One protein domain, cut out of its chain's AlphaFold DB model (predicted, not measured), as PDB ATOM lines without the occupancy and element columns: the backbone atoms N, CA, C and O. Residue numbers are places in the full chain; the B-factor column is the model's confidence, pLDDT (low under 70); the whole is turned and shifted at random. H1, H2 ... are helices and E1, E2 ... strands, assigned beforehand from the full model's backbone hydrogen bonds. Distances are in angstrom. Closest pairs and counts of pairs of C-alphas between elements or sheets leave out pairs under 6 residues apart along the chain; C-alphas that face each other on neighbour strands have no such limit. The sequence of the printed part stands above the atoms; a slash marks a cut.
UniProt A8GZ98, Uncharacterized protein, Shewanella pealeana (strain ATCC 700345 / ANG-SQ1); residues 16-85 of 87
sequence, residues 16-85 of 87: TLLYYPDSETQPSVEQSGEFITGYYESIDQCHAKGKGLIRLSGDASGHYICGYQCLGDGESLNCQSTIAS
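What this domain is: This is residues 16 to 85 of the 87 residues of an uncharacterized protein of Shewanella pealeana (strain ATCC 700345 / ANG-SQ1) (UniProt A8GZ98). A twisted sheet of four strands is covered on one face by a single helix, H1, which runs along the strands over E1 and E3. Beyond the sheet, at one end of the longest axis, is a small second hairpin, E4 and E5, reached by sharp bends from E3 and into E6. The printed part has 70 residues, with one named helix and six named strands in the order E1, E2, H1, E3, E4, E5, E6; the larger sheet has the order E2, E1, E3, E6, all antiparallel, and the class is mixed, helices and strands. The whole is compact, with a radius of gyration of the C-alphas of 11.3 A, and spans 33 by 27 by 15 A.

Where its parts are: E1, residues 16 to 20, begins with C-alpha 16 at (-0.186, 27.211, -36.621) and is 13.1 A long. E2, residues 36 to 40, is 11.4 A long. H1, residues 43 to 57, is 21.1 A long and begins with C-alpha 43 at (-1.216, 35.686, -39.657). E3, residues 63 to 68, is the longest strand at 16.9 A. E4, residues 71 to 73, and E5, residues 76 to 78, are three residues each. E6, residues 81 to 84, is 10.3 A long and ends with C-alpha 84 at (9.040, 34.571, -36.283).

How they stand to each other: E1 and E3, the inner strands, are antiparallel at 161 degrees, with N 18 and O 65 2.9 A apart, within hydrogen-bond range. E1 and E2 form a hairpin, with N 17 and O 38 at 2.9 A. E3 and E6 are antiparallel at 159 degrees, with N 68 and O 81 at 2.8 A. E2 and E6 are the edge strands. The sheet is only just strongly twisted, its C-alphas lying up to 4.4 A off the best plane. H1 is on the sheet at a height of 8.1 A, in two layers, the helix on one face; on the local plane it stands at 22 degrees to E1. The closest C-alphas of H1 and E3 are those of Gly 50 and Tyr 64, 5.8 A apart. In H1 every O i to N i+4 pair is within hydrogen-bond range. E2, H1 and E3 make a split strand-helix-strand unit, two strands running the same way with E1 between them, and its crossover is right-handed. E3 runs on into E4 at 94 degrees, and E5 into E6 at 98 degrees. E4 and E5 form a hairpin, with N 71 and O 78 at 2.8 A. H1 is apart from E4 and E5.

The domain as a whole: The two C-alphas farthest apart are those of Gly 58 and Asp 73, at 33.1 A. The printed part has no cut. The link from E1 to E2, residues 21 to 35, is long; the other links are tight. The mean pLDDT of the printed part is 90.6, and residues 23 to 25 are under 70.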
ATOM      1  N   THR A  16      -0.454  27.924 -37.872       96.25
ATOM      2  CA  THR A  16      -0.186  27.211 -36.621       96.25
ATOM      3  C   THR A  16       0.709  28.073 -35.741       96.25
ATOM      4  O   THR A  16       1.780  28.497 -36.174       96.25
ATOM      5  N   LEU A  17       0.286  28.334 -34.506       97.06
ATOM      6  CA  LEU A  17       1.100  29.035 -33.516       97.06
ATOM      7  C   LEU A  17       1.930  28.034 -32.721       97.06
ATOM      8  O   LEU A  17       1.381  27.198 -32.001       97.06
ATOM      9  N   LEU A  18       3.242  28.192 -32.805       95.69
ATOM     10  CA  LEU A  18       4.224  27.512 -31.976       95.69
ATOM     11  C   LEU A  18       4.702  28.503 -30.920       95.69
ATOM     12  O   LEU A  18       5.234  29.553 -31.278       95.69
ATOM     13  N   TYR A  19       4.468  28.213 -29.642       95.25
ATOM     14  CA  TYR A  19       4.875  29.092 -28.545       95.25
ATOM     15  C   TYR A  19       5.870  28.384 -27.637       95.25
ATOM     16  O   TYR A  19       5.589  27.309 -27.114       95.25
ATOM     17  N   TYR A  20       6.998  29.043 -27.416       93.31
ATOM     18  CA  TYR A  20       8.109  28.546 -26.627       93.31
ATOM     19  C   TYR A  20       8.236  29.456 -25.399       93.31
ATOM     20  O   TYR A  20       8.658  30.611 -25.528       93.31
ATOM     21  N   PRO A  21       7.797  28.998 -24.214       87.50
ATOM     22  CA  PRO A  21       7.776  29.829 -23.013       87.50
ATOM     23  C   PRO A  21       9.171  30.148 -22.467       87.50
ATOM     24  O   PRO A  21       9.293  31.107 -21.714       87.50
ATOM     25  N   ASP A  22      10.185  29.366 -22.847       83.69
ATOM     26  CA  ASP A  22      11.574  29.501 -22.411       83.69
ATOM     27  C   ASP A  22      12.497  29.602 -23.638       83.69
ATOM     28  O   ASP A  22      12.423  28.785 -24.560       83.69
ATOM     29  N   SER A  23      13.367  30.616 -23.652       67.00
ATOM     30  CA  SER A  23      14.352  30.842 -24.716       67.00
ATOM     31  C   SER A  23      15.423  29.754 -24.845       67.00
ATOM     32  O   SER A  23      16.010  29.620 -25.918       67.00
ATOM     33  N   GLU A  24      15.680  28.963 -23.799       68.62
ATOM     34  CA  GLU A  24      16.745  27.947 -23.817       68.62
ATOM     35  C   GLU A  24      16.360  26.683 -24.606       68.62
ATOM     36  O   GLU A  24      17.224  25.857 -24.906       68.62
ATOM     37  N   THR A  25      15.087  26.538 -25.000       67.31
ATOM     38  CA  THR A  25      14.589  25.340 -25.695       67.31
ATOM     39  C   THR A  25      13.720  25.710 -26.896       67.31
ATOM     40  O   THR A  25      12.503  25.535 -26.888       67.31
ATOM     41  N   GLN A  26      14.354  26.213 -27.958       81.56
ATOM     42  CA  GLN A  26      13.718  26.330 -29.269       81.56
ATOM     43  C   GLN A  26      14.182  25.179 -30.171       81.56
ATOM     44  O   GLN A  26      15.227  25.296 -30.821       81.56
ATOM     45  N   PRO A  27      13.463  24.042 -30.209       87.06
ATOM     46  CA  PRO A  27      13.767  22.995 -31.172       87.06
ATOM     47  C   PRO A  27      13.481  23.488 -32.596       87.06
ATOM     48  O   PRO A  27      12.907  24.562 -32.813       87.06
ATOM     49  N   SER A  28      13.858  22.691 -33.593       91.25
ATOM     50  CA  SER A  28      13.459  22.999 -34.964       91.25
ATOM     51  C   SER A  28      11.930  22.949 -35.100       91.25
ATOM     52  O   SER A  28      11.232  22.313 -34.300       91.25
ATOM     53  N   VAL A  29      11.381  23.624 -36.111       91.88
ATOM     54  CA  VAL A  29       9.926  23.655 -36.348       91.88
ATOM     55  C   VAL A  29       9.379  22.241 -36.534       91.88
ATOM     56  O   VAL A  29       8.328  21.918 -35.991       91.88
ATOM     57  N   GLU A  30      10.148  21.373 -37.190       93.12
ATOM     58  CA  GLU A  30       9.841  19.956 -37.377       93.12
ATOM     59  C   GLU A  30       9.645  19.218 -36.060       93.12
ATOM     60  O   GLU A  30       8.787  18.354 -35.972       93.12
ATOM     61  N   GLN A  31      10.376  19.596 -35.020       92.50
ATOM     62  CA  GLN A  31      10.299  18.987 -33.696       92.50
ATOM     63  C   GLN A  31       9.358  19.749 -32.753       92.50
ATOM     64  O   GLN A  31       9.241  19.407 -31.581       92.50
ATOM     65  N   SER A  32       8.672  20.787 -33.241       92.00
ATOM     66  CA  SER A  32       7.886  21.696 -32.403       92.00
ATOM     67  C   SER A  32       6.422  21.280 -32.221       92.00
ATOM     68  O   SER A  32       5.614  22.081 -31.757       92.00
ATOM     69  N   GLY A  33       6.047  20.046 -32.577       90.50
ATOM     70  CA  GLY A  33       4.655  19.582 -32.512       90.50
ATOM     71  C   GLY A  33       4.014  19.726 -31.124       90.50
ATOM     72  O   GLY A  33       2.846  20.096 -31.020       90.50
ATOM     73  N   GLU A  34       4.784  19.521 -30.053       90.25
ATOM     74  CA  GLU A  34       4.320  19.690 -28.666       90.25
ATOM     75  C   GLU A  34       4.123  21.160 -28.245       90.25
ATOM     76  O   GLU A  34       3.409  21.442 -27.285       90.25
ATOM     77  N   PHE A  35       4.707  22.102 -28.992       92.75
ATOM     78  CA  PHE A  35       4.621  23.543 -28.743       92.75
ATOM     79  C   PHE A  35       3.473  24.215 -29.510       92.75
ATOM     80  O   PHE A  35       3.314  25.440 -29.449       92.75
ATOM     81  N   ILE A  36       2.647  23.441 -30.228       93.94
ATOM     82  CA  ILE A  36       1.445  23.953 -30.888       93.94
ATOM     83  C   ILE A  36       0.458  24.445 -29.826       93.94
ATOM     84  O   ILE A  36      -0.097  23.672 -29.049       93.94
ATOM     85  N   THR A  37       0.188  25.748 -29.832       94.06
ATOM     86  CA  THR A  37      -0.738  26.397 -28.887       94.06
ATOM     87  C   THR A  37      -2.033  26.877 -29.537       94.06
ATOM     88  O   THR A  37      -2.951  27.314 -28.840       94.06
ATOM     89  N   GLY A  38      -2.153  26.778 -30.862       94.00
ATOM     90  CA  GLY A  38      -3.411  27.021 -31.559       94.00
ATOM     91  C   GLY A  38      -3.278  27.096 -33.075       94.00
ATOM     92  O   GLY A  38      -2.176  27.171 -33.614       94.00
ATOM     93  N   TYR A  39      -4.434  27.121 -33.735       94.62
ATOM     94  CA  TYR A  39      -4.569  27.271 -35.180       94.62
ATOM     95  C   TYR A  39      -5.446  28.482 -35.501       94.62
ATOM     96  O   TYR A  39      -6.436  28.730 -34.806       94.62
ATOM     97  N   TYR A  40      -5.091  29.229 -36.545       94.88
ATOM     98  CA  TYR A  40      -5.679  30.524 -36.870       94.88
ATOM     99  C   TYR A  40      -5.901  30.693 -38.371       94.88
ATOM    100  O   TYR A  40      -5.173  30.148 -39.199       94.88
ATOM    101  N   GLU A  41      -6.915  31.481 -38.723       93.12
ATOM    102  CA  GLU A  41      -7.273  31.754 -40.119       93.12
ATOM    103  C   GLU A  41      -6.317  32.755 -40.773       93.12
ATOM    104  O   GLU A  41      -6.150  32.748 -41.985       93.12
ATOM    105  N   SER A  42      -5.682  33.625 -39.983       94.25
ATOM    106  CA  SER A  42      -4.791  34.671 -40.490       94.25
ATOM    107  C   SER A  42      -3.533  34.830 -39.646       94.25
ATOM    108  O   SER A  42      -3.518  34.567 -38.439       94.25
ATOM    109  N   ILE A  43      -2.489  35.347 -40.291       95.25
ATOM    110  CA  ILE A  43      -1.216  35.686 -39.657       95.25
ATOM    111  C   ILE A  43      -1.388  36.714 -38.530       95.25
ATOM    112  O   ILE A  43      -0.801  36.564 -37.460       95.25
ATOM    113  N   ASP A  44      -2.280  37.692 -38.704       95.81
ATOM    114  CA  ASP A  44      -2.565  38.712 -37.690       95.81
ATOM    115  C   ASP A  44      -3.119  38.099 -36.400       95.81
ATOM    116  O   ASP A  44      -2.710  38.474 -35.298       95.81
ATOM    117  N   GLN A  45      -4.022  37.119 -36.520       95.88
ATOM    118  CA  GLN A  45      -4.547  36.386 -35.369       95.88
ATOM    119  C   GLN A  45      -3.443  35.581 -34.677       95.88
ATOM    120  O   GLN A  45      -3.351  35.621 -33.447       95.88
ATOM    121  N   CYS A  46      -2.586  34.904 -35.446       97.19
ATOM    122  CA  CYS A  46      -1.455  34.159 -34.902       97.19
ATOM    123  C   CYS A  46      -0.501  35.075 -34.112       97.19
ATOM    124  O   CYS A  46      -0.232  34.816 -32.936       97.19
ATOM    125  N   HIS A  47      -0.088  36.212 -34.685       96.81
ATOM    126  CA  HIS A  47       0.763  37.188 -33.998       96.81
ATOM    127  C   HIS A  47       0.099  37.797 -32.766       96.81
ATOM    128  O   HIS A  47       0.742  37.936 -31.724       96.81
ATOM    129  N   ALA A  48      -1.177  38.175 -32.857       96.69
ATOM    130  CA  ALA A  48      -1.897  38.749 -31.724       96.69
ATOM    131  C   ALA A  48      -1.926  37.777 -30.535       96.69
ATOM    132  O   ALA A  48      -1.759  38.191 -29.384       96.69
ATOM    133  N   LYS A  49      -2.092  36.479 -30.808       96.69
ATOM    134  CA  LYS A  49      -2.097  35.429 -29.786       96.69
ATOM    135  C   LYS A  49      -0.704  35.149 -29.243       96.69
ATOM    136  O   LYS A  49      -0.554  35.161 -28.025       96.69
ATOM    137  N   GLY A  50       0.308  35.016 -30.100       95.50
ATOM    138  CA  GLY A  50       1.702  34.853 -29.680       95.50
ATOM    139  C   GLY A  50       2.190  36.000 -28.786       95.50
ATOM    140  O   GLY A  50       2.666  35.770 -27.677       95.50
ATOM    141  N   LYS A  51       1.956  37.256 -29.196       94.88
ATOM    142  CA  LYS A  51       2.247  38.454 -28.378       94.88
ATOM    143  C   LYS A  51       1.471  38.449 -27.060       94.88
ATOM    144  O   LYS A  51       1.991  38.855 -26.022       94.88
ATOM    145  N   GLY A  52       0.217  37.997 -27.099       95.00
ATOM    146  CA  GLY A  52      -0.609  37.816 -25.913       95.00
ATOM    147  C   GLY A  52      -0.005  36.823 -24.921       95.00
ATOM    148  O   GLY A  52       0.029  37.130 -23.733       95.00
ATOM    149  N   LEU A  53       0.500  35.682 -25.399       94.44
ATOM    150  CA  LEU A  53       1.125  34.651 -24.567       94.44
ATOM    151  C   LEU A  53       2.408  35.155 -23.901       94.44
ATOM    152  O   LEU A  53       2.508  35.036 -22.684       94.44
ATOM    153  N   ILE A  54       3.302  35.818 -24.644       92.69
ATOM    154  CA  ILE A  54       4.511  36.451 -24.073       92.69
ATOM    155  C   ILE A  54       4.131  37.463 -22.981       92.69
ATOM    156  O   ILE A  54       4.706  37.499 -21.898       92.69
ATOM    157  N   ARG A  55       3.114  38.300 -23.227       92.75
ATOM    158  CA  ARG A  55       2.672  39.289 -22.233       92.75
ATOM    159  C   ARG A  55       2.106  38.635 -20.968       92.75
ATOM    160  O   ARG A  55       2.246  39.195 -19.886       92.75
ATOM    161  N   LEU A  56       1.402  37.512 -21.113       91.81
ATOM    162  CA  LEU A  56       0.726  36.825 -20.010       91.81
ATOM    163  C   LEU A  56       1.650  35.883 -19.231       91.81
ATOM    164  O   LEU A  56       1.385  35.658 -18.053       91.81
ATOM    165  N   SER A  57       2.715  35.358 -19.843       88.12
ATOM    166  CA  SER A  57       3.716  34.538 -19.149       88.12
ATOM    167  C   SER A  57       4.513  35.346 -18.124       88.12
ATOM    168  O   SER A  57       5.008  34.781 -17.154       88.12
ATOM    169  N   GLY A  58       4.619  36.666 -18.320       82.75
ATOM    170  CA  GLY A  58       5.454  37.537 -17.493       82.75
ATOM    171  C   GLY A  58       6.951  37.377 -17.768       82.75
ATOM    172  O   GLY A  58       7.752  38.023 -17.095       82.75
ATOM    173  N   ASP A  59       7.313  36.563 -18.762       81.31
ATOM    174  CA  ASP A  59       8.681  36.318 -19.199       81.31
ATOM    175  C   ASP A  59       8.882  36.873 -20.614       81.31
ATOM    176  O   ASP A  59       8.256  36.433 -21.580       81.31
ATOM    177  N   ALA A  60       9.768  37.863 -20.725       79.56
ATOM    178  CA  ALA A  60      10.101  38.503 -21.990       79.56
ATOM    179  C   ALA A  60      11.017  37.649 -22.887       79.56
ATOM    180  O   ALA A  60      11.249  38.032 -24.031       79.56
ATOM    181  N   SER A  61      11.549  36.533 -22.380       84.44
ATOM    182  CA  SER A  61      12.363  35.579 -23.143       84.44
ATOM    183  C   SER A  61      11.524  34.603 -23.978       84.44
ATOM    184  O   SER A  61      12.036  33.979 -24.912       84.44
ATOM    185  N   GLY A  62      10.222  34.509 -23.687       89.06
ATOM    186  CA  GLY A  62       9.290  33.721 -24.479       89.06
ATOM    187  C   GLY A  62       9.240  34.210 -25.926       89.06
ATOM    188  O   GLY A  62       9.259  35.411 -26.205       89.06
ATOM    189  N   HIS A  63       9.141  33.276 -26.860       92.19
ATOM    190  CA  HIS A  63       9.096  33.568 -28.289       92.19
ATOM    191  C   HIS A  63       8.064  32.679 -28.980       92.19
ATOM    192  O   HIS A  63       7.589  31.682 -28.434       92.19
ATOM    193  N   TYR A  64       7.655  33.070 -30.184       94.94
ATOM    194  CA  TYR A  64       6.706  32.289 -30.968       94.94
ATOM    195  C   TYR A  64       7.033  32.321 -32.457       94.94
ATOM    196  O   TYR A  64       7.678  33.251 -32.955       94.94
ATOM    197  N   ILE A  65       6.537  31.303 -33.155       96.12
ATOM    198  CA  ILE A  65       6.553  31.182 -34.610       96.12
ATOM    199  C   ILE A  65       5.119  30.989 -35.096       96.12
ATOM    200  O   ILE A  65       4.345  30.224 -34.520       96.12
ATOM    201  N   CYS A  66       4.783  31.670 -36.185       97.44
ATOM    202  CA  CYS A  66       3.588  31.414 -36.971       97.44
ATOM    203  C   CYS A  66       3.978  30.599 -38.205       97.44
ATOM    204  O   CYS A  66       4.656  31.104 -39.100       97.44
ATOM    205  N   GLY A  67       3.585  29.329 -38.239       96.31
ATOM    206  CA  GLY A  67       3.827  28.439 -39.369       96.31
ATOM    207  C   GLY A  67       2.633  28.405 -40.318       96.31
ATOM    208  O   GLY A  67       1.505  28.206 -39.876       96.31
ATOM    209  N   TYR A  68       2.878  28.595 -41.610       96.50
ATOM    210  CA  TYR A  68       1.865  28.549 -42.658       96.50
ATOM    211  C   TYR A  68       1.714  27.133 -43.221       96.50
ATOM    212  O   TYR A  68       2.707  26.484 -43.562       96.50
ATOM    213  N   GLN A  69       0.467  26.679 -43.333       94.44
ATOM    214  CA  GLN A  69       0.053  25.374 -43.853       94.44
ATOM    215  C   GLN A  69       0.878  24.218 -43.277       94.44
ATOM    216  O   GLN A  69       1.408  23.382 -44.008       94.44
ATOM    217  N   CYS A  70       1.004  24.184 -41.949       93.12
ATOM    218  CA  CYS A  70       1.730  23.109 -41.289       93.12
ATOM    219  C   CYS A  70       0.944  21.796 -41.316       93.12
ATOM    220  O   CYS A  70      -0.228  21.753 -40.940       93.12
ATOM    221  N   LEU A  71       1.618  20.716 -41.695       90.50
ATOM    222  CA  LEU A  71       1.104  19.355 -41.706       90.50
ATOM    223  C   LEU A  71       1.920  18.502 -40.737       90.50
ATOM    224  O   LEU A  71       3.149  18.537 -40.753       90.50
ATOM    225  N   GLY A  72       1.235  17.741 -39.887       86.88
ATOM    226  CA  GLY A  72       1.881  16.732 -39.051       86.88
ATOM    227  C   GLY A  72       2.113  15.449 -39.845       86.88
ATOM    228  O   GLY A  72       1.170  14.920 -40.434       86.88
ATOM    229  N   ASP A  73       3.342  14.944 -39.831       79.75
ATOM    230  CA  ASP A  73       3.716  13.619 -40.325       79.75
ATOM    231  C   ASP A  73       4.402  12.839 -39.194       79.75
ATOM    232  O   ASP A  73       5.578  13.040 -38.878       79.75
ATOM    233  N   GLY A  74       3.626  11.997 -38.506       79.50
ATOM    234  CA  GLY A  74       4.068  11.317 -37.290       79.50
ATOM    235  C   GLY A  74       4.409  12.306 -36.173       79.50
ATOM    236  O   GLY A  74       3.543  13.043 -35.704       79.50
ATOM    237  N   GLU A  75       5.669  12.303 -35.740       79.19
ATOM    238  CA  GLU A  75       6.200  13.212 -34.712       79.19
ATOM    239  C   GLU A  75       6.735  14.530 -35.300       79.19
ATOM    240  O   GLU A  75       7.134  15.416 -34.550       79.19
ATOM    241  N   SER A  76       6.762  14.662 -36.633       86.12
ATOM    242  CA  SER A  76       7.336  15.821 -37.318       86.12
ATOM    243  C   SER A  76       6.272  16.804 -37.806       86.12
ATOM    244  O   SER A  76       5.234  16.401 -38.328       86.12
ATOM    245  N   LEU A  77       6.542  18.104 -37.695       91.31
ATOM    246  CA  LEU A  77       5.692  19.180 -38.211       91.31
ATOM    247  C   LEU A  77       6.329  19.854 -39.435       91.31
ATOM    248  O   LEU A  77       7.361  20.504 -39.335       91.31
ATOM    249  N   ASN A  78       5.704  19.758 -40.602       93.25
ATOM    250  CA  ASN A  78       6.229  20.369 -41.822       93.25
ATOM    251  C   ASN A  78       5.386  21.580 -42.226       93.25
ATOM    252  O   ASN A  78       4.205  21.422 -42.513       93.25
ATOM    253  N   CYS A  79       5.972  22.778 -42.245       94.12
ATOM    254  CA  CYS A  79       5.291  24.016 -42.633       94.12
ATOM    255  C   CYS A  79       5.810  24.512 -43.982       94.12
ATOM    256  O   CYS A  79       7.011  24.460 -44.242       94.12
ATOM    257  N   GLN A  80       4.926  25.053 -44.823       95.38
ATOM    258  CA  GLN A  80       5.328  25.621 -46.112       95.38
ATOM    259  C   GLN A  80       6.199  26.874 -45.935       95.38
ATOM    260  O   GLN A  80       7.137  27.100 -46.700       95.38
ATOM    261  N   SER A  81       5.880  27.701 -44.941       94.75
ATOM    262  CA  SER A  81       6.699  28.841 -44.531       94.75
ATOM    263  C   SER A  81       6.506  29.133 -43.049       94.75
ATOM    264  O   SER A  81       5.567  28.641 -42.418       94.75
ATOM    265  N   THR A  82       7.406  29.924 -42.476       95.50
ATOM    266  CA  THR A  82       7.357  30.331 -41.073       95.50
ATOM    267  C   THR A  82       7.696  31.809 -40.944       95.50
ATOM    268  O   THR A  82       8.462  32.349 -41.741       95.50
ATOM    269  N   ILE A  83       7.083  32.464 -39.960       96.00
ATOM    270  CA  ILE A  83       7.311  33.870 -39.617       96.00
ATOM    271  C   ILE A  83       7.543  33.936 -38.109       96.00
ATOM    272  O   ILE A  83       6.701  33.476 -37.328       96.00
ATOM    273  N   ALA A  84       8.690  34.459 -37.689       90.44
ATOM    274  CA  ALA A  84       9.040  34.571 -36.283       90.44
ATOM    275  C   ALA A  84       8.436  35.830 -35.646       90.44
ATOM    276  O   ALA A  84       8.005  36.772 -36.306       90.44
ATOM    277  N   SER A  85       8.427  35.863 -34.314       80.06
ATOM    278  CA  SER A  85       7.883  36.968 -33.511       80.06
ATOM    279  C   SER A  85       8.499  38.366 -33.734       80.06
ATOM    280  O   SER A  85       7.962  39.333 -33.185       80.06
TER     281      SER A  85